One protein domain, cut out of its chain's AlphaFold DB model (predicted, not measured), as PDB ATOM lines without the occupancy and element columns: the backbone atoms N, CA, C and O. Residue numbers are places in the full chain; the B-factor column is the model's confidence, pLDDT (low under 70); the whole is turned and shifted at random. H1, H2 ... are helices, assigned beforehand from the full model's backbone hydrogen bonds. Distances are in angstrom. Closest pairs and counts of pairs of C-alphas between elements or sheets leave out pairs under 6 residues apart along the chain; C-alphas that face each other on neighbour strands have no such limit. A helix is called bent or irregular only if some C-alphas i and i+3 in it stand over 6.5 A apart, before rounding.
ATOM      1  N   SER A  85     167.819 111.675 104.601       90.38
ATOM      2  CA  SER A  85     168.120 112.722 105.582       90.38
ATOM      3  C   SER A  85     167.818 112.252 107.006       90.38
ATOM      4  O   SER A  85     168.607 112.500 107.917       90.38
ATOM      5  N   ASP A  86     166.723 111.516 107.197       89.75
ATOM      6  CA  ASP A  86     166.372 110.943 108.498       89.75
ATOM      7  C   ASP A  86     167.379 109.874 108.928       89.75
ATOM      8  O   ASP A  86     167.833 109.855 110.075       89.75
ATOM      9  N   VAL A  87     167.800 109.017 107.990       90.62
ATOM     10  CA  VAL A  87     168.869 108.036 108.231       90.62
ATOM     11  C   VAL A  87     170.169 108.745 108.630       90.62
ATOM     12  O   VAL A  87     170.845 108.322 109.570       90.62
ATOM     13  N   ALA A  88     170.519 109.847 107.961       92.69
ATOM     14  CA  ALA A  88     171.698 110.642 108.298       92.69
ATOM     15  C   ALA A  88     171.593 111.291 109.690       92.69
ATOM     16  O   ALA A  88     172.589 111.314 110.423       92.69
ATOM     17  N   ALA A  89     170.405 111.761 110.084       93.00
ATOM     18  CA  ALA A  89     170.151 112.291 111.421       93.00
ATOM     19  C   ALA A  89     170.389 111.223 112.500       93.00
ATOM     20  O   ALA A  89     171.151 111.458 113.443       93.00
ATOM     21  N   TYR A  90     169.851 110.015 112.309       92.94
ATOM     22  CA  TYR A  90     170.125 108.885 113.196       92.94
ATOM     23  C   TYR A  90     171.608 108.516 113.245       92.94
ATOM     24  O   TYR A  90     172.160 108.350 114.335       92.94
ATOM     25  N   ARG A  91     172.284 108.439 112.090       94.12
ATOM     26  CA  ARG A  91     173.721 108.132 112.028       94.12
ATOM     27  C   ARG A  91     174.536 109.134 112.850       94.12
ATOM     28  O   ARG A  91     175.436 108.734 113.593       94.12
ATOM     29  N   ARG A  92     174.208 110.429 112.751       95.31
ATOM     30  CA  ARG A  92     174.853 111.508 113.517       95.31
ATOM     31  C   ARG A  92     174.637 111.335 115.022       95.31
ATOM     32  O   ARG A  92     175.612 111.368 115.772       95.31
ATOM     33  N   VAL A  93     173.396 111.111 115.453       94.00
ATOM     34  CA  VAL A  93     173.045 110.914 116.870       94.00
ATOM     35  C   VAL A  93     173.733 109.678 117.450       94.00
ATOM     36  O   VAL A  93     174.359 109.760 118.503       94.00
ATOM     37  N   ILE A  94     173.694 108.545 116.746       92.88
ATOM     38  CA  ILE A  94     174.288 107.286 117.219       92.88
ATOM     39  C   ILE A  94     175.810 107.386 117.283       92.88
ATOM     40  O   ILE A  94     176.424 106.881 118.223       92.88
ATOM     41  N   THR A  95     176.429 108.087 116.333       94.62
ATOM     42  CA  THR A  95     177.867 108.371 116.378       94.62
ATOM     43  C   THR A  95     178.222 109.234 117.589       94.62
ATOM     44  O   THR A  95     179.158 108.897 118.311       94.62
ATOM     45  N   ALA A  96     177.454 110.294 117.865       94.00
ATOM     46  CA  ALA A  96     177.660 111.138 119.043       94.00
ATOM     47  C   ALA A  96     177.480 110.351 120.356       94.00
ATOM     48  O   ALA A  96     178.319 110.453 121.251       94.00
ATOM     49  N   ALA A  97     176.448 109.506 120.442       92.12
ATOM     50  CA  ALA A  97     176.197 108.645 121.597       92.12
ATOM     51  C   ALA A  97     177.341 107.647 121.837       92.12
ATOM     52  O   ALA A  97     177.773 107.450 122.972       92.12
ATOM     53  N   ARG A  98     177.883 107.045 120.769       93.00
ATOM     54  CA  ARG A  98     179.053 106.157 120.861       93.00
ATOM     55  C   ARG A  98     180.290 106.895 121.356       93.00
ATOM     56  O   ARG A  98     180.947 106.414 122.266       93.00
ATOM     57  N   GLN A  99     180.575 108.070 120.801       93.44
ATOM     58  CA  GLN A  99     181.723 108.875 121.223       93.44
ATOM     59  C   GLN A  99     181.616 109.311 122.689       93.44
ATOM     60  O   GLN A  99     182.623 109.321 123.392       93.44
ATOM     61  N   ALA A 100     180.414 109.658 123.159       91.50
ATOM     62  CA  ALA A 100     180.159 109.962 124.566       91.50
ATOM     63  C   ALA A 100     180.450 108.753 125.471       91.50
ATOM     64  O   ALA A 100     181.196 108.883 126.444       91.50
ATOM     65  N   LEU A 101     179.938 107.574 125.102       90.69
ATOM     66  CA  LEU A 101     180.196 106.328 125.822       90.69
ATOM     67  C   LEU A 101     181.691 105.987 125.848       90.69
ATOM     68  O   LEU A 101     182.226 105.673 126.909       90.69
ATOM     69  N   ASP A 102     182.375 106.088 124.708       92.19
ATOM     70  CA  ASP A 102     183.806 105.804 124.603       92.19
ATOM     71  C   ASP A 102     184.616 106.741 125.511       92.19
ATOM     72  O   ASP A 102     185.448 106.269 126.284       92.19
ATOM     73  N   ARG A 103     184.334 108.055 125.494       92.00
ATOM     74  CA  ARG A 103     184.988 109.028 126.390       92.00
ATOM     75  C   ARG A 103     184.761 108.694 127.862       92.00
ATOM     76  O   ARG A 103     185.714 108.705 128.637       92.00
ATOM     77  N   TRP A 104     183.527 108.363 128.237       93.25
ATOM     78  CA  TRP A 104     183.192 107.990 129.610       93.25
ATOM     79  C   TRP A 104     183.923 106.715 130.061       93.25
ATOM     80  O   TRP A 104     184.462 106.671 131.169       93.25
ATOM     81  N   ILE A 105     184.007 105.696 129.194       92.62
ATOM     82  CA  ILE A 105     184.769 104.467 129.463       92.62
ATOM     83  C   ILE A 105     186.255 104.794 129.650       92.62
ATOM     84  O   ILE A 105     186.852 104.330 130.618       92.62
ATOM     85  N   GLN A 106     186.852 105.595 128.759       93.94
ATOM     86  CA  GLN A 106     188.273 105.951 128.851       93.94
ATOM     87  C   GLN A 106     188.597 106.712 130.142       93.94
ATOM     88  O   GLN A 106     189.566 106.366 130.814       93.94
ATOM     89  N   ALA A 107     187.764 107.680 130.534       93.19
ATOM     90  CA  ALA A 107     187.920 108.400 131.799       93.19
ATOM     91  C   ALA A 107     187.868 107.445 133.007       93.19
ATOM     92  O   ALA A 107     188.744 107.480 133.874       93.19
ATOM     93  N   ARG A 108     186.919 106.497 133.025       93.62
ATOM     94  CA  ARG A 108     186.870 105.464 134.075       93.62
ATOM     95  C   ARG A 108     188.100 104.562 134.099       93.62
ATOM     96  O   ARG A 108     188.593 104.243 135.177       93.62
ATOM     97  N   LEU A 109     188.604 104.152 132.936       94.88
ATOM     98  CA  LEU A 109     189.830 103.352 132.842       94.88
ATOM     99  C   LEU A 109     191.071 104.128 133.312       94.88
ATOM    100  O   LEU A 109     192.004 103.513 133.823       94.88
ATOM    101  N   ALA A 110     191.065 105.458 133.196       95.50
ATOM    102  CA  ALA A 110     192.104 106.345 133.719       95.50
ATOM    103  C   ALA A 110     191.995 106.609 135.238       95.50
ATOM    104  O   ALA A 110     192.839 107.308 135.798       95.50
ATOM    105  N   GLY A 111     190.994 106.040 135.920       94.38
ATOM    106  CA  GLY A 111     190.768 106.222 137.357       94.38
ATOM    107  C   GLY A 111     189.951 107.465 137.717       94.38
ATOM    108  O   GLY A 111     189.839 107.796 138.897       94.38
ATOM    109  N   GLU A 112     189.368 108.147 136.731       94.44
ATOM    110  CA  GLU A 112     188.445 109.256 136.960       94.44
ATOM    111  C   GLU A 112     187.043 108.738 137.318       94.44
ATOM    112  O   GLU A 112     186.652 107.613 136.987       94.44
ATOM    113  N   THR A 113     186.240 109.585 137.964       89.38
ATOM    114  CA  THR A 113     184.830 109.310 138.281       89.38
ATOM    115  C   THR A 113     183.913 110.262 137.508       89.38
ATOM    116  O   THR A 113     183.291 111.128 138.126       89.38
ATOM    117  N   PRO A 114     183.844 110.157 136.166       86.06
ATOM    118  CA  PRO A 114     183.003 111.036 135.362       86.06
ATOM    119  C   PRO A 114     181.524 110.812 135.686       86.06
ATOM    120  O   PRO A 114     181.076 109.664 135.835       86.06
ATOM    121  N   ASP A 115     180.762 111.902 135.742       83.50
ATOM    122  CA  ASP A 115     179.308 111.838 135.813       83.50
ATOM    123  C   ASP A 115     178.776 111.237 134.499       83.50
ATOM    124  O   ASP A 115     179.058 111.714 133.396       83.50
ATOM    125  N   PHE A 116     178.057 110.119 134.617       79.25
ATOM    126  CA  PHE A 116     177.504 109.422 133.460       79.25
ATOM    127  C   PHE A 116     176.436 110.263 132.756       79.25
ATOM    128  O   PHE A 116     176.405 110.303 131.529       79.25
ATOM    129  N   GLU A 117     175.582 110.942 133.510       75.75
ATOM    130  CA  GLU A 117     174.476 111.722 132.964       75.75
ATOM    131  C   GLU A 117     174.978 113.006 132.297       75.75
ATOM    132  O   GLU A 117     174.532 113.338 131.193       75.75
ATOM    133  N   GLU A 118     175.975 113.672 132.885       78.44
ATOM    134  CA  GLU A 118     176.644 114.816 132.250       78.44
ATOM    135  C   GLU A 118     177.294 114.400 130.921       78.44
ATOM    136  O   GLU A 118     177.031 115.005 129.881       78.44
ATOM    137  N   ALA A 119     178.044 113.290 130.913       80.19
ATOM    138  CA  ALA A 119     178.732 112.797 129.719       80.19
ATOM    139  C   ALA A 119     177.788 112.451 128.550       80.19
ATOM    140  O   ALA A 119     178.225 112.414 127.396       80.19
ATOM    141  N   HIS A 120     176.507 112.190 128.831       82.44
ATOM    142  CA  HIS A 120     175.508 111.781 127.842       82.44
ATOM    143  C   HIS A 120     174.501 112.887 127.485       82.44
ATOM    144  O   HIS A 120     173.678 112.677 126.594       82.44
ATOM    145  N   SER A 121     174.562 114.060 128.119       85.00
ATOM    146  CA  SER A 121     173.579 115.127 127.893       85.00
ATOM    147  C   SER A 121     173.635 115.682 126.463       85.00
ATOM    148  O   SER A 121     172.596 115.805 125.814       85.00
ATOM    149  N   ASP A 122     174.832 115.905 125.917       88.94
ATOM    150  CA  ASP A 122     175.025 116.541 124.605       88.94
ATOM    151  C   ASP A 122     174.359 115.773 123.459       88.94
ATOM    152  O   ASP A 122     173.655 116.357 122.636       88.94
ATOM    153  N   TRP A 123     174.554 114.451 123.387       90.88
ATOM    154  CA  TRP A 123     173.965 113.660 122.303       90.88
ATOM    155  C   TRP A 123     172.453 113.485 122.490       90.88
ATOM    156  O   TRP A 123     171.729 113.374 121.502       90.88
ATOM    157  N   ARG A 124     171.956 113.479 123.734       89.88
ATOM    158  CA  ARG A 124     170.512 113.419 124.001       89.88
ATOM    159  C   ARG A 124     169.832 114.725 123.591       89.88
ATOM    160  O   ARG A 124     168.769 114.681 122.979       89.88
ATOM    161  N   VAL A 125     170.464 115.874 123.841       91.69
ATOM    162  CA  VAL A 125     170.002 117.174 123.320       91.69
ATOM    163  C   VAL A 125     170.062 117.184 121.799       91.69
ATOM    164  O   VAL A 125     169.073 117.527 121.161       91.69
ATOM    165  N   LEU A 126     171.165 116.708 121.215       93.38
ATOM    166  CA  LEU A 126     171.313 116.558 119.769       93.38
ATOM    167  C   LEU A 126     170.178 115.746 119.135       93.38
ATOM    168  O   LEU A 126     169.714 116.076 118.046       93.38
ATOM    169  N   ALA A 127     169.757 114.678 119.808       92.44
ATOM    170  CA  ALA A 127     168.637 113.861 119.381       92.44
ATOM    171  C   ALA A 127     167.302 114.600 119.557       92.44
ATOM    172  O   ALA A 127     166.475 114.572 118.649       92.44
ATOM    173  N   ALA A 128     167.109 115.291 120.686       91.56
ATOM    174  CA  ALA A 128     165.884 116.017 121.026       91.56
ATOM    175  C   ALA A 128     165.569 117.168 120.054       91.56
ATOM    176  O   ALA A 128     164.399 117.437 119.791       91.56
ATOM    177  N   ILE A 129     166.593 117.819 119.498       92.88
ATOM    178  CA  ILE A 129     166.435 118.968 118.589       92.88
ATOM    179  C   ILE A 129     166.200 118.584 117.122       92.88
ATOM    180  O   ILE A 129     166.191 119.451 116.253       92.88
ATOM    181  N   HIS A 130     166.104 117.294 116.794       91.62
ATOM    182  CA  HIS A 130     165.835 116.862 115.427       91.62
ATOM    183  C   HIS A 130     164.541 116.045 115.390       91.62
ATOM    184  O   HIS A 130     164.482 115.017 116.063       91.62
ATOM    185  N   PRO A 131     163.533 116.419 114.572       89.25
ATOM    186  CA  PRO A 131     162.200 115.815 114.607       89.25
ATOM    187  C   PRO A 131     162.196 114.284 114.608       89.25
ATOM    188  O   PRO A 131     161.574 113.680 115.475       89.25
ATOM    189  N   VAL A 132     162.959 113.650 113.707       87.94
ATOM    190  CA  VAL A 132     162.960 112.181 113.599       87.94
ATOM    191  C   VAL A 132     163.595 111.464 114.796       87.94
ATOM    192  O   VAL A 132     163.157 110.384 115.161       87.94
ATOM    193  N   THR A 133     164.600 112.054 115.450       89.94
ATOM    194  CA  THR A 133     165.299 111.440 116.596       89.94
ATOM    195  C   THR A 133     164.794 111.961 117.938       89.94
ATOM    196  O   THR A 133     165.302 111.579 118.993       89.94
ATOM    197  N   ARG A 134     163.809 112.864 117.911       89.44
ATOM    198  CA  ARG A 134     163.389 113.661 119.060       89.44
ATOM    199  C   ARG A 134     162.964 112.798 120.226       89.44
ATOM    200  O   ARG A 134     163.405 113.046 121.343       89.44
ATOM    201  N   TRP A 135     162.165 111.771 119.952       85.25
ATOM    202  CA  TRP A 135     161.699 110.813 120.950       85.25
ATOM    203  C   TRP A 135     162.854 110.170 121.726       85.25
ATOM    204  O   TRP A 135     162.819 110.141 122.957       85.25
ATOM    205  N   ASP A 136     163.909 109.739 121.029       83.75
ATOM    206  CA  ASP A 136     165.101 109.132 121.634       83.75
ATOM    207  C   ASP A 136     165.865 110.121 122.532       83.75
ATOM    208  O   ASP A 136     166.391 109.747 123.580       83.75
ATOM    209  N   GLY A 137     165.894 111.402 122.155       87.19
ATOM    210  CA  GLY A 137     166.510 112.451 122.962       87.19
ATOM    211  C   GLY A 137     165.700 112.817 124.201       87.19
ATOM    212  O   GLY A 137     166.206 112.759 125.321       87.19
ATOM    213  N   VAL A 138     164.428 113.184 124.021       83.31
ATOM    214  CA  VAL A 138     163.596 113.720 125.112       83.31
ATOM    215  C   VAL A 138     163.259 112.669 126.165       83.31
ATOM    216  O   VAL A 138     163.168 113.012 127.343       83.31
ATOM    217  N   SER A 139     163.133 111.398 125.772       75.19
ATOM    218  CA  SER A 139     162.968 110.287 126.718       75.19
ATOM    219  C   SER A 139     164.210 110.106 127.594       75.19
ATOM    220  O   SER A 139     164.083 109.909 128.799       75.19
ATOM    221  N   GLY A 140     165.411 110.274 127.030       72.06
ATOM    222  CA  GLY A 140     166.666 110.241 127.781       72.06
ATOM    223  C   GLY A 140     166.925 111.481 128.647       72.06
ATOM    224  O   GLY A 140     167.694 111.401 129.601       72.06
ATOM    225  N   LEU A 141     166.330 112.637 128.330       76.19
ATOM    226  CA  LEU A 141     166.492 113.880 129.107       76.19
ATOM    227  C   LEU A 141     165.445 114.045 130.222       76.19
ATOM    228  O   LEU A 141     165.665 114.814 131.156       76.19
ATOM    229  N   GLY A 142     164.286 113.393 130.093       58.12
ATOM    230  CA  GLY A 142     163.063 113.749 130.817       58.12
ATOM    231  C   GLY A 142     162.641 112.853 131.985       58.12
ATOM    232  O   GLY A 142     161.636 113.183 132.620       58.12
ATOM    233  N   SER A 143     163.343 111.758 132.298       52.00
ATOM    234  CA  SER A 143     162.952 110.865 133.402       52.00
ATOM    235  C   SER A 143     164.142 110.240 134.126       52.00
ATOM    236  O   SER A 143     164.939 109.524 133.519       52.00
ATOM    237  N   GLU A 144     164.202 110.447 135.443       46.53
ATOM    238  CA  GLU A 144     164.747 109.444 136.354       46.53
ATOM    239  C   GLU A 144     163.945 108.149 136.130       46.53
ATOM    240  O   GLU A 144     162.734 108.125 136.313       46.53
ATOM    241  N   GLU A 145     164.629 107.126 135.624       41.38
ATOM    242  CA  GLU A 145     164.249 105.711 135.658       41.38
ATOM    243  C   GLU A 145     162.848 105.333 135.138       41.38
ATOM    244  O   GLU A 145     161.873 105.262 135.876       41.38
ATOM    245  N   PHE A 146     162.797 104.993 133.844       43.06
ATOM    246  CA  PHE A 146     162.169 103.779 133.281       43.06
ATOM    247  C   PHE A 146     160.790 103.308 133.789       43.06
ATOM    248  O   PHE A 146     160.436 102.146 133.607       43.06
ATOM    249  N   ASP A 147     159.955 104.211 134.291       40.41
ATOM    250  CA  ASP A 147     158.514 104.007 134.427       40.41
ATOM    251  C   ASP A 147     157.785 105.032 133.552       40.41
ATOM    252  O   ASP A 147     157.098 105.945 134.020       40.41
ATOM    253  N   ALA A 148     158.021 104.943 132.239       40.34
ATOM    254  CA  ALA A 148     157.470 105.849 131.228       40.34
ATOM    255  C   ALA A 148     155.932 105.798 131.150       40.34
ATOM    256  O   ALA A 148     155.322 106.724 130.626       40.34
ATOM    257  N   VAL A 149     155.299 104.764 131.715       40.66
ATOM    258  CA  VAL A 149     153.837 104.673 131.819       40.66
ATOM    259  C   VAL A 149     153.308 105.420 133.051       40.66
ATOM    260  O   VAL A 149     152.154 105.818 133.034       40.66
ATOM    261  N   HIS A 150     154.108 105.705 134.088       43.56
ATOM    262  CA  HIS A 150     153.611 106.382 135.303       43.56
ATOM    263  C   HIS A 150     154.275 107.736 135.614       43.56
ATOM    264  O   HIS A 150     153.611 108.635 136.132       43.56
ATOM    265  N   SER A 151     155.552 107.932 135.271       45.34
ATOM    266  CA  SER A 151     156.296 109.187 135.506       45.34
ATOM    267  C   SER A 151     156.052 110.254 134.426       45.34
ATOM    268  O   SER A 151     156.101 111.456 134.709       45.34
ATOM    269  N   PHE A 152     155.728 109.826 133.198       47.97
ATOM    270  CA  PHE A 152     155.322 110.707 132.097       47.97
ATOM    271  C   PHE A 152     154.068 111.514 132.467       47.97
ATOM    272  O   PHE A 152     154.038 112.728 132.266       47.97
ATOM    273  N   TYR A 153     153.082 110.860 133.093       51.62
ATOM    274  CA  TYR A 153     151.815 111.468 133.517       51.62
ATOM    275  C   TYR A 153     151.903 112.288 134.804       51.62
ATOM    276  O   TYR A 153     150.880 112.789 135.272       51.62
ATOM    277  N   ASP A 154     153.089 112.435 135.401       56.06
ATOM    278  CA  ASP A 154     153.268 113.328 136.537       56.06
ATOM    279  C   ASP A 154     153.790 114.701 136.078       56.06
ATOM    280  O   ASP A 154     155.007 114.896 135.949       56.06
ATOM    281  N   PRO A 155     152.905 115.701 135.869       51.94
ATOM    282  CA  PRO A 155     153.319 117.066 135.551       51.94
ATOM    283  C   PRO A 155     154.101 117.718 136.701       51.94
ATOM    284  O   PRO A 155     154.714 118.769 136.517       51.94
ATOM    285  N   ARG A 156     154.114 117.122 137.902       54.09
ATOM    286  CA  ARG A 156     154.841 117.628 139.073       54.09
ATOM    287  C   ARG A 156     156.163 116.931 139.329       54.09
ATOM    288  O   ARG A 156     156.920 117.458 140.141       54.09
ATOM    289  N   ALA A 157     156.462 115.832 138.633       57.66
ATOM    290  CA  ALA A 157     157.785 115.234 138.705       57.66
ATOM    291  C   ALA A 157     158.792 116.321 138.306       57.66
ATOM    292  O   ALA A 157     158.670 116.874 137.199       57.66
ATOM    293  N   PRO A 158     159.701 116.718 139.217       55.53
ATOM    294  CA  PRO A 158     160.650 117.767 138.916       55.53
ATOM    295  C   PRO A 158     161.464 117.279 137.717       55.53
ATOM    296  O   PRO A 158     162.079 116.220 137.807       55.53
ATOM    297  N   PRO A 159     161.450 117.985 136.569       58.06
ATOM    298  CA  PRO A 159     162.454 117.696 135.562       58.06
ATOM    299  C   PRO A 159     163.807 117.899 136.241       58.06
ATOM    300  O   PRO A 159     163.933 118.825 137.054       58.06
ATOM    301  N   ASP A 160     164.806 117.079 135.929       62.62
ATOM    302  CA  ASP A 160     166.160 117.372 136.378       62.62
ATOM    303  C   ASP A 160     166.654 118.616 135.623       62.62
ATOM    304  O   ASP A 160     167.258 118.569 134.550       62.62
ATOM    305  N   ARG A 161     166.284 119.779 136.169       62.91
ATOM    306  CA  ARG A 161     166.495 121.098 135.575       62.91
ATOM    307  C   ARG A 161     167.975 121.374 135.373       62.91
ATOM    308  O   ARG A 161     168.298 122.149 134.479       62.91
ATOM    309  N   SER A 162     168.831 120.759 136.191       66.06
ATOM    310  CA  SER A 162     170.276 120.927 136.116       66.06
ATOM    311  C   SER A 162     170.834 120.379 134.799       66.06
ATOM    312  O   SER A 162     171.622 121.066 134.153       66.06
ATOM    313  N   ARG A 163     170.321 119.232 134.326       70.44
ATOM    314  CA  ARG A 163     170.818 118.535 133.124       70.44
ATOM    315  C   ARG A 163     170.616 119.316 131.831       70.44
ATOM    316  O   ARG A 163     171.450 119.270 130.936       70.44
ATOM    317  N   VAL A 164     169.511 120.054 131.723       77.56
ATOM    318  CA  VAL A 164     169.165 120.801 130.500       77.56
ATOM    319  C   VAL A 164     169.414 122.301 130.602       77.56
ATOM    320  O   VAL A 164     169.159 123.016 129.637       77.56
ATOM    321  N   GLN A 165     169.903 122.807 131.739       82.19
ATOM    322  CA  GLN A 165     170.025 124.248 131.988       82.19
ATOM    323  C   GLN A 165     170.812 124.969 130.876       82.19
ATOM    324  O   GLN A 165     170.367 126.019 130.418       82.19
ATOM    325  N   GLY A 166     171.922 124.384 130.406       86.38
ATOM    326  CA  GLY A 166     172.760 124.934 129.329       86.38
ATOM    327  C   GLY A 166     172.175 124.816 127.916       86.38
ATOM    328  O   GLY A 166     172.677 125.452 126.997       86.38
ATOM    329  N   TYR A 167     171.096 124.048 127.743       90.75
ATOM    330  CA  TYR A 167     170.519 123.694 126.441       90.75
ATOM    331  C   TYR A 167     169.125 124.282 126.202       90.75
ATOM    332  O   TYR A 167     168.545 124.111 125.132       90.75
ATOM    333  N   ARG A 168     168.563 125.000 127.181       91.81
ATOM    334  CA  ARG A 168     167.191 125.531 127.113       91.81
ATOM    335  C   ARG A 168     166.957 126.483 125.947       91.81
ATOM    336  O   ARG A 168     165.907 126.397 125.321       91.81
ATOM    337  N   ASP A 169     167.920 127.343 125.626       95.06
ATOM    338  CA  ASP A 169     167.824 128.237 124.466       95.06
ATOM    339  C   ASP A 169     167.796 127.468 123.139       95.06
ATOM    340  O   ASP A 169     167.098 127.844 122.198       95.06
ATOM    341  N   GLU A 170     168.557 126.380 123.041       94.88
ATOM    342  CA  GLU A 170     168.589 125.526 121.856       94.88
ATOM    343  C   GLU A 170     167.288 124.735 121.702       94.88
ATOM    344  O   GLU A 170     166.654 124.803 120.650       94.88
ATOM    345  N   LEU A 171     166.830 124.092 122.779       93.94
ATOM    346  CA  LEU A 171     165.556 123.371 122.822       93.94
ATOM    347  C   LEU A 171     164.364 124.299 122.543       93.94
ATOM    348  O   LEU A 171     163.448 123.925 121.815       93.94
ATOM    349  N   ALA A 172     164.367 125.525 123.076       96.19
ATOM    350  CA  ALA A 172     163.311 126.500 122.817       96.19
ATOM    351  C   ALA A 172     163.277 126.936 121.345       96.19
ATOM    352  O   ALA A 172     162.195 127.033 120.767       96.19
ATOM    353  N   ARG A 173     164.442 127.168 120.722       96.75
ATOM    354  CA  ARG A 173     164.520 127.467 119.283       96.75
ATOM    355  C   ARG A 173     163.995 126.310 118.437       96.75
ATOM    356  O   ARG A 173     163.266 126.567 117.483       96.75
ATOM    357  N   ASP A 174     164.321 125.071 118.799       94.69
ATOM    358  CA  ASP A 174     163.816 123.887 118.099       94.69
ATOM    359  C   ASP A 174     162.293 123.742 118.221       94.69
ATOM    360  O   ASP A 174     161.618 123.600 117.207       94.69
ATOM    361  N   VAL A 175     161.730 123.883 119.429       95.50
ATOM    362  CA  VAL A 175     160.268 123.859 119.637       95.50
ATOM    363  C   VAL A 175     159.564 124.880 118.748       95.50
ATOM    364  O   VAL A 175     158.497 124.595 118.208       95.50
ATOM    365  N   VAL A 176     160.154 126.068 118.591       96.75
ATOM    366  CA  VAL A 176     159.585 127.132 117.760       96.75
ATOM    367  C   VAL A 176     159.707 126.827 116.267       96.75
ATOM    368  O   VAL A 176     158.772 127.102 115.518       96.75
ATOM    369  N   ALA A 177     160.843 126.282 115.828       95.69
ATOM    370  CA  ALA A 177     161.106 126.001 114.419       95.69
ATOM    371  C   ALA A 177     160.381 124.742 113.910       95.69
ATOM    372  O   ALA A 177     159.888 124.736 112.783       95.69
ATOM    373  N   TYR A 178     160.307 123.697 114.736       94.25
ATOM    374  CA  TYR A 178     159.816 122.369 114.371       94.25
ATOM    375  C   TYR A 178     158.917 121.772 115.468       94.25
ATOM    376  O   TYR A 178     159.284 120.753 116.073       94.25
ATOM    377  N   PRO A 179     157.742 122.371 115.742       94.50
ATOM    378  CA  PRO A 179     156.830 121.867 116.763       94.50
ATOM    379  C   PRO A 179     156.399 120.422 116.480       94.50
ATOM    380  O   PRO A 179     156.050 120.071 115.353       94.50
ATOM    381  N   SER A 180     156.412 119.587 117.520       92.25
ATOM    382  CA  SER A 180     155.900 118.213 117.460       92.25
ATOM    383  C   SER A 180     154.381 118.154 117.611       92.25
ATOM    384  O   SER A 180     153.791 118.968 118.317       92.25
ATOM    385  N   PHE A 181     153.776 117.117 117.028       92.19
ATOM    386  CA  PHE A 181     152.352 116.774 117.162       92.19
ATOM    387  C   PHE A 181     152.181 115.373 117.766       92.19
ATOM    388  O   PHE A 181     151.341 114.577 117.354       92.19
ATOM    389  N   ASP A 182     153.034 115.062 118.734       87.75
ATOM    390  CA  ASP A 182     153.083 113.786 119.433       87.75
ATOM    391  C   ASP A 182     153.515 113.999 120.896       87.75
ATOM    392  O   ASP A 182     153.713 115.122 121.372       87.75
ATOM    393  N   ASN A 183     153.710 112.894 121.610       85.06
ATOM    394  CA  ASN A 183     154.111 112.873 123.013       85.06
ATOM    395  C   ASN A 183     155.426 113.625 123.307       85.06
ATOM    396  O   ASN A 183     155.626 114.084 124.435       85.06
ATOM    397  N   THR A 184     156.319 113.799 122.323       87.56
ATOM    398  CA  THR A 184     157.553 114.579 122.508       87.56
ATOM    399  C   THR A 184     157.280 116.053 122.766       87.56
ATOM    400  O   THR A 184     158.104 116.708 123.405       87.56
ATOM    401  N   PHE A 185     156.130 116.579 122.329       91.81
ATOM    402  CA  PHE A 185     155.793 117.983 122.527       91.81
ATOM    403  C   PHE A 185     155.673 118.322 124.014       91.81
ATOM    404  O   PHE A 185     156.373 119.200 124.516       91.81
ATOM    405  N   ALA A 186     154.853 117.567 124.749       89.06
ATOM    406  CA  ALA A 186     154.695 117.746 126.191       89.06
ATOM    407  C   ALA A 186     156.021 117.526 126.946       89.06
ATOM    408  O   ALA A 186     156.320 118.254 127.895       89.06
ATOM    409  N   LEU A 187     156.853 116.580 126.495       85.69
ATOM    410  CA  LEU A 187     158.177 116.335 127.078       85.69
ATOM    411  C   LEU A 187     159.119 117.525 126.900       85.69
ATOM    412  O   LEU A 187     159.735 117.960 127.873       85.69
ATOM    413  N   LEU A 188     159.195 118.103 125.699       90.25
ATOM    414  CA  LEU A 188     159.991 119.307 125.457       90.25
ATOM    415  C   LEU A 188     159.526 120.469 126.338       90.25
ATOM    416  O   LEU A 188     160.349 121.144 126.956       90.25
ATOM    417  N   LEU A 189     158.214 120.667 126.481       91.44
ATOM    418  CA  LEU A 189     157.675 121.701 127.367       91.44
ATOM    419  C   LEU A 189     158.010 121.450 128.841       91.44
ATOM    420  O   LEU A 189     158.290 122.403 129.572       91.44
ATOM    421  N   LYS A 190     158.049 120.185 129.274       87.56
ATOM    422  CA  LYS A 190     158.491 119.804 130.621       87.56
ATOM    423  C   LYS A 190     159.974 120.132 130.835       87.56
ATOM    424  O   LYS A 190     160.313 120.689 131.878       87.56
ATOM    425  N   LEU A 191     160.841 119.878 129.850       87.06
ATOM    426  CA  LEU A 191     162.264 120.265 129.894       87.06
ATOM    427  C   LEU A 191     162.452 121.794 129.940       87.06
ATOM    428  O   LEU A 191     163.361 122.295 130.608       87.06
ATOM    429  N   LEU A 192     161.554 122.542 129.291       91.12
ATOM    430  CA  LEU A 192     161.512 124.010 129.284       91.12
ATOM    431  C   LEU A 192     160.711 124.614 130.454       91.12
ATOM    432  O   LEU A 192     160.456 125.824 130.485       91.12
ATOM    433  N   ARG A 193     160.288 123.816 131.438       88.38
ATOM    434  CA  ARG A 193     159.495 124.314 132.567       88.38
ATOM    435  C   ARG A 193     160.277 125.341 133.387       88.38
ATOM    436  O   ARG A 193     161.397 125.090 133.831       88.38
ATOM    437  N   GLY A 194     159.657 126.496 133.627       87.62
ATOM    438  CA  GLY A 194     160.288 127.629 134.313       87.62
ATOM    439  C   GLY A 194     161.289 128.412 133.453       87.62
ATOM    440  O   GLY A 194     161.926 129.325 133.966       87.62
ATOM    441  N   PHE A 195     161.429 128.077 132.167       92.31
ATOM    442  CA  PHE A 195     162.216 128.843 131.205       92.31
ATOM    443  C   PHE A 195     161.295 129.772 130.388       92.31
ATOM    444  O   PHE A 195     160.548 129.284 129.527       92.31
ATOM    445  N   PRO A 196     161.279 131.090 130.665       93.25
ATOM    446  CA  PRO A 196     160.369 132.018 130.005       93.25
ATOM    447  C   PRO A 196     160.790 132.248 128.549       93.25
ATOM    448  O   PRO A 196     161.905 132.683 128.278       93.25
ATOM    449  N   ASN A 197     159.884 131.983 127.606       97.50
ATOM    450  CA  ASN A 197     160.105 132.241 126.185       97.50
ATOM    451  C   ASN A 197     158.752 132.441 125.484       97.50
ATOM    452  O   ASN A 197     157.973 131.498 125.357       97.50
ATOM    453  N   LYS A 198     158.491 133.670 125.020       97.25
ATOM    454  CA  LYS A 198     157.199 134.057 124.425       97.25
ATOM    455  C   LYS A 198     156.923 133.388 123.081       97.25
ATOM    456  O   LYS A 198     155.763 133.172 122.738       97.25
ATOM    457  N   ASP A 199     157.967 133.082 122.313       98.19
ATOM    458  CA  ASP A 199     157.804 132.385 121.038       98.19
ATOM    459  C   ASP A 199     157.387 130.933 121.274       98.19
ATOM    460  O   ASP A 199     156.494 130.447 120.580       98.19
ATOM    461  N   VAL A 200     157.949 130.282 122.300       98.00
ATOM    462  CA  VAL A 200     157.485 128.966 122.761       98.00
ATOM    463  C   VAL A 200     156.021 129.052 123.188       98.00
ATOM    464  O   VAL A 200     155.215 128.286 122.678       98.00
ATOM    465  N   ASP A 201     155.640 130.013 124.036       98.19
ATOM    466  CA  ASP A 201     154.249 130.156 124.507       98.19
ATOM    467  C   ASP A 201     153.257 130.297 123.340       98.19
ATOM    468  O   ASP A 201     152.215 129.636 123.309       98.19
ATOM    469  N   ARG A 202     153.612 131.110 122.334       98.31
ATOM    470  CA  ARG A 202     152.823 131.278 121.106       98.31
ATOM    471  C   ARG A 202     152.702 129.970 120.324       98.31
ATOM    472  O   ARG A 202     151.605 129.632 119.887       98.31
ATOM    473  N   VAL A 203     153.805 129.247 120.128       98.19
ATOM    474  CA  VAL A 203     153.795 127.981 119.380       98.19
ATOM    475  C   VAL A 203     152.997 126.909 120.115       98.19
ATOM    476  O   VAL A 203     152.208 126.219 119.480       98.19
ATOM    477  N   VAL A 204     153.099 126.829 121.443       98.00
ATOM    478  CA  VAL A 204     152.271 125.927 122.255       98.00
ATOM    479  C   VAL A 204     150.793 126.231 122.086       98.00
ATOM    480  O   VAL A 204     150.015 125.313 121.838       98.00
ATOM    481  N   ALA A 205     150.401 127.504 122.140       98.38
ATOM    482  CA  ALA A 205     149.011 127.879 121.921       98.38
ATOM    483  C   ALA A 205     148.520 127.508 120.505       98.38
ATOM    484  O   ALA A 205     147.397 127.034 120.359       98.38
ATOM    485  N   ASN A 206     149.358 127.671 119.474       98.31
ATOM    486  CA  ASN A 206     149.036 127.301 118.091       98.31
ATOM    487  C   ASN A 206     148.918 125.778 117.888       98.31
ATOM    488  O   ASN A 206     147.998 125.315 117.208       98.31
ATOM    489  N   VAL A 207     149.818 124.988 118.487       97.69
ATOM    490  CA  VAL A 207     149.739 123.516 118.474       97.69
ATOM    491  C   VAL A 207     148.445 123.064 119.146       97.69
ATOM    492  O   VAL A 207     147.693 122.296 118.552       97.69
ATOM    493  N   LEU A 208     148.139 123.588 120.338       97.75
ATOM    494  CA  LEU A 208     146.910 123.259 121.066       97.75
ATOM    495  C   LEU A 208     145.650 123.654 120.288       97.75
ATOM    496  O   LEU A 208     144.718 122.861 120.227       97.75
ATOM    497  N   GLU A 209     145.635 124.817 119.629       97.81
ATOM    498  CA  GLU A 209     144.527 125.228 118.751       97.81
ATOM    499  C   GLU A 209     144.317 124.263 117.579       97.81
ATOM    500  O   GLU A 209     143.191 124.074 117.126       97.81
ATOM    501  N   THR A 210     145.387 123.632 117.097       96.44
ATOM    502  CA  THR A 210     145.297 122.637 116.025       96.44
ATOM    503  C   THR A 210     144.662 121.350 116.549       96.44
ATOM    504  O   THR A 210     143.645 120.895 116.025       96.44
ATOM    505  N   VAL A 211     145.215 120.792 117.628       95.44
ATOM    506  CA  VAL A 211     144.850 119.448 118.109       95.44
ATOM    507  C   VAL A 211     143.595 119.416 118.983       95.44
ATOM    508  O   VAL A 211     142.991 118.361 119.142       95.44
ATOM    509  N   VAL A 212     143.143 120.555 119.524       94.75
ATOM    510  CA  VAL A 212     141.870 120.635 120.275       94.75
ATOM    511  C   VAL A 212     140.655 120.331 119.393       94.75
ATOM    512  O   VAL A 212     139.591 119.996 119.905       94.75
ATOM    513  N   THR A 213     140.804 120.456 118.071       91.25
ATOM    514  CA  THR A 213     139.746 120.148 117.098       91.25
ATOM    515  C   THR A 213     139.687 118.666 116.717       91.25
ATOM    516  O   THR A 213     138.717 118.240 116.088       91.25
ATOM    517  N   GLU A 214     140.688 117.869 117.108       90.75
ATOM    518  CA  GLU A 214     140.675 116.416 116.938       90.75
ATOM    519  C   GLU A 214     139.641 115.777 117.882       90.75
ATOM    520  O   GLU A 214     139.359 116.300 118.960       90.75
ATOM    521  N   ASN A 215     139.043 114.647 117.483       84.50
ATOM    522  CA  ASN A 215     137.995 113.983 118.264       84.50
ATOM    523  C   ASN A 215     138.295 112.487 118.494       84.50
ATOM    524  O   ASN A 215     138.086 111.692 117.572       84.50
ATOM    525  N   PRO A 216     138.709 112.088 119.714       86.06
ATOM    526  CA  PRO A 216     139.091 112.955 120.837       86.06
ATOM    527  C   PRO A 216     140.443 113.659 120.591       86.06
ATOM    528  O   PRO A 216     141.252 113.141 119.817       86.06
ATOM    529  N   PRO A 217     140.737 114.787 121.270       89.81
ATOM    530  CA  PRO A 217     142.082 115.349 121.276       89.81
ATOM    531  C   PRO A 217     143.103 114.340 121.811       89.81
ATOM    532  O   PRO A 217     142.777 113.557 122.713       89.81
ATOM    533  N   PRO A 218     144.352 114.368 121.320       87.81
ATOM    534  CA  PRO A 218     145.360 113.420 121.755       87.81
ATOM    535  C   PRO A 218     145.750 113.666 123.219       87.81
ATOM    536  O   PRO A 218     145.880 114.807 123.665       87.81
ATOM    537  N   HIS A 219     145.983 112.590 123.975       83.38
ATOM    538  CA  HIS A 219     146.241 112.657 125.420       83.38
ATOM    539  C   HIS A 219     147.415 113.585 125.791       83.38
ATOM    540  O   HIS A 219     147.346 114.298 126.791       83.38
ATOM    541  N   TRP A 220     148.474 113.650 124.974       86.56
ATOM    542  CA  TRP A 220     149.609 114.548 125.214       86.56
ATOM    543  C   TRP A 220     149.229 116.033 125.178       86.56
ATOM    544  O   TRP A 220     149.868 116.834 125.866       86.56
ATOM    545  N   ALA A 221     148.190 116.416 124.427       92.06
ATOM    546  CA  ALA A 221     147.742 117.806 124.323       92.06
ATOM    547  C   ALA A 221     147.207 118.317 125.661       92.06
ATOM    548  O   ALA A 221     147.414 119.471 126.022       92.06
ATOM    549  N   ILE A 222     146.592 117.428 126.436       90.19
ATOM    550  CA  ILE A 222     146.081 117.713 127.773       90.19
ATOM    551  C   ILE A 222     147.241 118.100 128.708       90.19
ATOM    552  O   ILE A 222     147.161 119.097 129.426       90.19
ATOM    553  N   PHE A 223     148.354 117.361 128.652       86.75
ATOM    554  CA  PHE A 223     149.559 117.669 129.430       86.75
ATOM    555  C   PHE A 223     150.258 118.940 128.941       86.75
ATOM    556  O   PHE A 223     150.682 119.767 129.750       86.75
ATOM    557  N   ALA A 224     150.353 119.130 127.624       92.69
ATOM    558  CA  ALA A 224     150.891 120.356 127.044       92.69
ATOM    559  C   ALA A 224     150.057 121.590 127.436       92.69
ATOM    560  O   ALA A 224     150.621 122.655 127.692       92.69
ATOM    561  N   PHE A 225     148.734 121.441 127.553       95.31
ATOM    562  CA  PHE A 225     147.845 122.493 128.028       95.31
ATOM    563  C   PHE A 225     148.113 122.861 129.487       95.31
ATOM    564  O   PHE A 225     148.278 124.042 129.786       95.31
ATOM    565  N   ASP A 226     148.240 121.884 130.387       92.38
ATOM    566  CA  ASP A 226     148.575 122.160 131.789       92.38
ATOM    567  C   ASP A 226     149.940 122.873 131.910       92.38
ATOM    568  O   ASP A 226     150.078 123.830 132.674       92.38
ATOM    569  N   LEU A 227     150.930 122.489 131.094       92.12
ATOM    570  CA  LEU A 227     152.225 123.175 131.031       92.12
ATOM    571  C   LEU A 227     152.104 124.608 130.489       92.12
ATOM    572  O   LEU A 227     152.768 125.504 131.009       92.12
ATOM    573  N   LEU A 228     151.248 124.866 129.493       96.00
ATOM    574  CA  LEU A 228     150.970 126.231 129.032       96.00
ATOM    575  C   LEU A 228     150.312 127.069 130.134       96.00
ATOM    576  O   LEU A 228     150.716 128.209 130.352       96.00
ATOM    577  N   ARG A 229     149.339 126.510 130.863       95.25
ATOM    578  CA  ARG A 229     148.681 127.183 131.994       95.25
ATOM    579  C   ARG A 229     149.692 127.626 133.046       95.25
ATOM    580  O   ARG A 229     149.667 128.783 133.461       95.25
ATOM    581  N   GLU A 230     150.621 126.746 133.417       93.38
ATOM    582  CA  GLU A 230     151.712 127.086 134.338       93.38
ATOM    583  C   GLU A 230     152.596 128.219 133.812       93.38
ATOM    584  O   GLU A 230     152.945 129.138 134.556       93.38
ATOM    585  N   ARG A 231     152.946 128.181 132.523       93.88
ATOM    586  CA  ARG A 231     153.746 129.233 131.876       93.88
ATOM    587  C   ARG A 231     153.023 130.584 131.856       93.88
ATOM    588  O   ARG A 231     153.684 131.615 131.935       93.88
ATOM    589  N   MET A 232     151.690 130.572 131.848       96.06
ATOM    590  CA  MET A 232     150.829 131.756 131.958       96.06
ATOM    591  C   MET A 232     150.504 132.154 133.412       96.06
ATOM    592  O   MET A 232     149.670 133.028 133.644       96.06
ATOM    593  N   GLY A 233     151.167 131.543 134.400       94.31
ATOM    594  CA  GLY A 233     151.039 131.895 135.816       94.31
ATOM    595  C   GLY A 233     149.865 131.239 136.545       94.31
ATOM    596  O   GLY A 233     149.566 131.620 137.673       94.31
ATOM    597  N   GLU A 234     149.195 130.259 135.935       94.44
ATOM    598  CA  GLU A 234     148.170 129.475 136.620       94.44
ATOM    599  C   GLU A 234     148.761 128.288 137.392       94.44
ATOM    600  O   GLU A 234     149.855 127.800 137.117       94.44
ATOM    601  N   HIS A 235     147.987 127.771 138.346       88.00
ATOM    602  CA  HIS A 235     148.313 126.565 139.101       88.00
ATOM    603  C   HIS A 235     147.262 125.488 138.812       88.00
ATOM    604  O   HIS A 235     146.289 125.380 139.562       88.00
ATOM    605  N   PRO A 236     147.401 124.720 137.714       82.44
ATOM    606  CA  PRO A 236     146.423 123.698 137.374       82.44
ATOM    607  C   PRO A 236     146.307 122.661 138.499       82.44
ATOM    608  O   PRO A 236     147.301 122.212 139.085       82.44
ATOM    609  N   SER A 237     145.065 122.282 138.809       76.56
ATOM    610  CA  SER A 237     144.790 121.172 139.719       76.56
ATOM    611  C   SER A 237     145.441 119.899 139.180       76.56
ATOM    612  O   SER A 237     145.416 119.666 137.971       76.56
ATOM    613  N   PRO A 238     146.022 119.058 140.050       69.44
ATOM    614  CA  PRO A 238     146.618 117.813 139.599       69.44
ATOM    615  C   PRO A 238     145.525 116.933 139.002       69.44
ATOM    616  O   PRO A 238     144.485 116.719 139.629       69.44
ATOM    617  N   ARG A 239     145.770 116.417 137.797       70.25
ATOM    618  CA  ARG A 239     144.868 115.441 137.193       70.25
ATOM    619  C   ARG A 239     144.929 114.136 137.984       70.25
ATOM    620  O   ARG A 239     146.004 113.781 138.482       70.25
ATOM    621  N   PRO A 240     143.794 113.439 138.146       63.75
ATOM    622  CA  PRO A 240     143.781 112.160 138.837       63.75
ATOM    623  C   PRO A 240     144.738 111.206 138.124       63.75
ATOM    624  O   PRO A 240     144.619 110.985 136.918       63.75
ATOM    625  N   ARG A 241     145.705 110.658 138.868       60.62
ATOM    626  CA  ARG A 241     146.521 109.557 138.356       60.62
ATOM    627  C   ARG A 241     145.608 108.358 138.193       60.62
ATOM    628  O   ARG A 241     144.840 108.045 139.103       60.62
ATOM    629  N   TRP A 242     145.717 107.683 137.058       50.62
ATOM    630  CA  TRP A 242     145.152 106.354 136.969       50.62
ATOM    631  C   TRP A 242     145.857 105.464 137.997       50.62
ATOM    632  O   TRP A 242     147.085 105.407 138.053       50.62
ATOM    633  N   SER A 243     145.071 104.819 138.850       54.59
ATOM    634  CA  SER A 243     145.531 103.746 139.719       54.59
ATOM    635  C   SER A 243     144.673 102.519 139.446       54.59
ATOM    636  O   SER A 243     143.476 102.638 139.181       54.59
ATOM    637  N   TYR A 244     145.254 101.328 139.590       53.78
ATOM    638  CA  TYR A 244     144.517 100.059 139.527       53.78
ATOM    639  C   TYR A 244     143.381  99.950 140.569       53.78
ATOM    640  O   TYR A 244     142.585  99.022 140.512       53.78
ATOM    641  N   SER A 245     143.301 100.888 141.521       51.97
ATOM    642  CA  SER A 245     142.257 100.983 142.548       51.97
ATOM    643  C   SER A 245     141.170 102.026 142.242       51.97
ATOM    644  O   SER A 245     140.354 102.313 143.116       51.97
ATOM    645  N   SER A 246     141.199 102.662 141.069       60.75
ATOM    646  CA  SER A 246     140.194 103.641 140.653       60.75
ATOM    647  C   SER A 246     138.880 102.945 140.291       60.75
ATOM    648  O   SER A 246     138.883 101.960 139.561       60.75
ATOM    649  N   GLU A 247     137.746 103.488 140.750       72.62
ATOM    650  CA  GLU A 247     136.406 103.044 140.321       72.62
ATOM    651  C   GLU A 247     136.167 103.280 138.820       72.62
ATOM    652  O   GLU A 247     135.324 102.628 138.212       72.62
ATOM    653  N   LYS A 248     136.920 104.212 138.225       72.81
ATOM    654  CA  LYS A 248     136.900 104.529 136.793       72.81
ATOM    655  C   LYS A 248     138.042 103.836 136.063       72.81
ATOM    656  O   LYS A 248     139.183 103.851 136.539       72.81
ATOM    657  N   SER A 249     137.752 103.323 134.874       76.44
ATOM    658  CA  SER A 249     138.741 102.808 133.930       76.44
ATOM    659  C   SER A 249     139.678 103.913 133.418       76.44
ATOM    660  O   SER A 249     139.368 105.105 133.479       76.44
ATOM    661  N   PHE A 250     140.837 103.513 132.883       71.25
ATOM    662  CA  PHE A 250     141.792 104.430 132.250       71.25
ATOM    663  C   PHE A 250     141.125 105.268 131.150       71.25
ATOM    664  O   PHE A 250     141.209 106.494 131.165       71.25
ATOM    665  N   SER A 251     140.363 104.615 130.269       75.88
ATOM    666  CA  SER A 251     139.652 105.260 129.164       75.88
ATOM    667  C   SER A 251     138.615 106.288 129.626       75.88
ATOM    668  O   SER A 251     138.465 107.330 128.993       75.88
ATOM    669  N   GLU A 252     137.917 106.048 130.740       79.44
ATOM    670  CA  GLU A 252     136.972 107.024 131.305       79.44
ATOM    671  C   GLU A 252     137.681 108.259 131.870       79.44
ATOM    672  O   GLU A 252     137.188 109.381 131.719       79.44
ATOM    673  N   ILE A 253     138.843 108.074 132.506       77.31
ATOM    674  CA  ILE A 253     139.669 109.185 132.998       77.31
ATOM    675  C   ILE A 253     140.208 110.007 131.822       77.31
ATOM    676  O   ILE A 253     140.126 111.236 131.851       77.31
ATOM    677  N   GLU A 254     140.721 109.353 130.778       78.50
ATOM    678  CA  GLU A 254     141.209 110.035 129.575       78.50
ATOM    679  C   GLU A 254     140.100 110.810 128.860       78.50
ATOM    680  O   GLU A 254     140.282 111.991 128.556       78.50
ATOM    681  N   ALA A 255     138.932 110.194 128.661       83.31
ATOM    682  CA  ALA A 255     137.790 110.850 128.033       83.31
ATOM    683  C   ALA A 255     137.327 112.081 128.829       83.31
ATOM    684  O   ALA A 255     137.083 113.137 128.242       83.31
ATOM    685  N   GLY A 256     137.259 111.978 130.162       85.62
ATOM    686  CA  GLY A 256     136.932 113.113 131.028       85.62
ATOM    687  C   GLY A 256     137.958 114.244 130.922       85.62
ATOM    688  O   GLY A 256     137.591 115.404 130.737       85.62
ATOM    689  N   ASN A 257     139.252 113.911 130.947       86.19
ATOM    690  CA  ASN A 257     140.328 114.891 130.801       86.19
ATOM    691  C   ASN A 257     140.299 115.607 129.441       86.19
ATOM    692  O   ASN A 257     140.545 116.816 129.386       86.19
ATOM    693  N   ALA A 258     140.001 114.875 128.365       88.06
ATOM    694  CA  ALA A 258     139.880 115.419 127.018       88.06
ATOM    695  C   ALA A 258     138.681 116.374 126.906       88.06
ATOM    696  O   ALA A 258     138.824 117.483 126.394       88.06
ATOM    697  N   GLN A 259     137.522 115.993 127.454       90.31
ATOM    698  CA  GLN A 259     136.339 116.859 127.506       90.31
ATOM    699  C   GLN A 259     136.596 118.137 128.312       90.31
ATOM    700  O   GLN A 259     136.211 119.225 127.881       90.31
ATOM    701  N   ASP A 260     137.271 118.023 129.459       90.31
ATOM    702  CA  ASP A 260     137.646 119.174 130.279       90.31
ATOM    703  C   ASP A 260     138.602 120.115 129.536       90.31
ATOM    704  O   ASP A 260     138.430 121.329 129.611       90.31
ATOM    705  N   PHE A 261     139.571 119.576 128.786       93.06
ATOM    706  CA  PHE A 261     140.465 120.376 127.942       93.06
ATOM    707  C   PHE A 261     139.694 121.143 126.859       93.06
ATOM    708  O   PHE A 261     139.827 122.364 126.778       93.06
ATOM    709  N   VAL A 262     138.852 120.459 126.076       95.50
ATOM    710  CA  VAL A 262     138.052 121.095 125.010       95.50
ATOM    711  C   VAL A 262     137.148 122.188 125.577       95.50
ATOM    712  O   VAL A 262     137.026 123.258 124.980       95.50
ATOM    713  N   ARG A 263     136.533 121.940 126.740       95.31
ATOM    714  CA  ARG A 263     135.643 122.898 127.408       95.31
ATOM    715  C   ARG A 263     136.392 124.111 127.964       95.31
ATOM    716  O   ARG A 263     135.898 125.221 127.823       95.31
ATOM    717  N   GLU A 264     137.549 123.909 128.592       95.81
ATOM    718  CA  GLU A 264     138.330 124.981 129.234       95.81
ATOM    719  C   GLU A 264     139.098 125.842 128.221       95.81
ATOM    720  O   GLU A 264     139.390 127.009 128.487       95.81
ATOM    721  N   TRP A 265     139.444 125.293 127.054       97.31
ATOM    722  CA  TRP A 265     140.307 125.968 126.086       97.31
ATOM    723  C   TRP A 265     139.810 127.361 125.636       97.31
ATOM    724  O   TRP A 265     140.616 128.300 125.653       97.31
ATOM    725  N   PRO A 266     138.526 127.576 125.276       97.75
ATOM    726  CA  PRO A 266     138.013 128.908 124.937       97.75
ATOM    727  C   PRO A 266     138.149 129.923 126.080       97.75
ATOM    728  O   PRO A 266     138.624 131.040 125.854       97.75
ATOM    729  N   ASP A 267     137.802 129.518 127.304       97.75
ATOM    730  CA  ASP A 267     137.855 130.374 128.494       97.75
ATOM    731  C   ASP A 267     139.299 130.741 128.842       97.75
ATOM    732  O   ASP A 267     139.599 131.894 129.164       97.75
ATOM    733  N   PHE A 268     140.221 129.783 128.718       97.75
ATOM    734  CA  PHE A 268     141.650 130.020 128.884       97.75
ATOM    735  C   PHE A 268     142.182 131.032 127.860       97.75
ATOM    736  O   PHE A 268     142.855 131.995 128.242       97.75
ATOM    737  N   LYS A 269     141.841 130.874 126.570       97.88
ATOM    738  CA  LYS A 269     142.234 131.831 125.520       97.88
ATOM    739  C   LYS A 269     141.737 133.238 125.833       97.88
ATOM    740  O   LYS A 269     142.512 134.190 125.735       97.88
ATOM    741  N   GLN A 270     140.473 133.373 126.235       97.88
ATOM    742  CA  GLN A 270     139.883 134.664 126.586       97.88
ATOM    743  C   GLN A 270     140.579 135.295 127.799       97.88
ATOM    744  O   GLN A 270     140.959 136.465 127.740       97.88
ATOM    745  N   ARG A 271     140.778 134.520 128.872       97.88
ATOM    746  CA  ARG A 271     141.391 134.972 130.132       97.88
ATOM    747  C   ARG A 271     142.811 135.501 129.941       97.88
ATOM    748  O   ARG A 271     143.182 136.479 130.580       97.88
ATOM    749  N   HIS A 272     143.572 134.883 129.041       97.69
ATOM    750  CA  HIS A 272     144.966 135.243 128.760       97.69
ATOM    751  C   HIS A 272     145.158 136.075 127.489       97.69
ATOM    752  O   HIS A 272     146.291 136.342 127.090       97.69
ATOM    753  N   GLY A 273     144.069 136.488 126.834       97.12
ATOM    754  CA  GLY A 273     144.123 137.282 125.605       97.12
ATOM    755  C   GLY A 273     144.845 136.586 124.444       97.12
ATOM    756  O   GLY A 273     145.421 137.261 123.587       97.12
TER     757      GLY A 273
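AT A GLANCE: This is residues 85 to 273 of the 284 residues of an uncharacterized protein of Myxococcus llanfairpwllgwyngyllgogerychwyrndrobwllllantysiliogogogochensis (UniProt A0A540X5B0). Start at the longest helix, H1, at one end of the domain: with H2 and H3 it makes an up-and-down bundle of three, each helix running against the one before it. From there the helices follow one another along the longest axis, with H4 and short H5 in the middle, then the hairpin of H6 and H7, and H8 at the other end; residues 244 to 249, just before H8, stick out. The printed part has 189 residues with eight named helices, H1 to H8 in chain order, and no named strand; the class is all helix. The whole is compact, with a radius of gyration of the C-alphas of 18.2 A and spans of 58 by 40 by 32 A.

IN THESE COORDINATES: Find C-alpha 85 at (168.120, 112.722, 105.582); from there H1, residues 85 to 109, runs 36.1 A to C-alpha 109 at (189.830, 103.352, 132.842). Next come H2, residues 116 to 128, and H3, residues 131 to 142. Further on are H4, residues 161 to 177, 22.4 A long, H5, residues 183 to 191, H6, residues 198 to 211, 20.1 A long, and H7, residues 219 to 231. H8, residues 250 to 271, runs 30.6 A to C-alpha 271 at (141.391, 134.972, 130.132). Look for stretched spacings in the irregular helices: C-alphas 119 and 122 of H2 are 7.3 A apart, 132 and 135 of H3 7.6 A, 163 and 166 of H4 7.7 A, and H8 is only just irregular, with 263 and 266 6.9 A apart. H4 has a kink of 69 degrees near residue 168, and H8 one of 37 degrees near residue 265.

HOW THE PARTS SIT: H1 and H2 form a hairpin at a shallow tilt of 7 degrees, closest at the C-alphas of Ala 97 and Trp 123, 5.5 A. H2 and H3 form another, with C-alphas 128 and 134 closest at 4.0 A. H2 touches H4, closest at C-alphas 121 and 163, 6.8 A. H3 touches H5 at a steep tilt of 48 degrees, closest at C-alphas 135 and 184, 5.8 A. H5 touches H7, closest at C-alphas 186 and 224, 4.7 A. H4 touches H6 with residues 172 to 176 alone, closest at C-alphas 176 and 200, 5.7 A. H7 touches H8, closest at C-alphas 222 and 261, 6.2 A. H1 and H8 are apart. Every O i to N i+4 pair is within hydrogen-bond range in H1, H5 and H6; the counts are 7 of 9 in H2, 5 of 8 in H3, 9 of 13 in H4, 8 of 9 in H7 and 16 of 18 in H8.

THE WHOLE: The two C-alphas farthest apart are those of Ala 110 and Gln 270, 59.8 A. The printed part has no cut. The links H3 to H4 and H7 to H8 are long, 18 residues each. Confidence is low, with pLDDT under 70, at residues 142 to 162, 238 and 240 to 246.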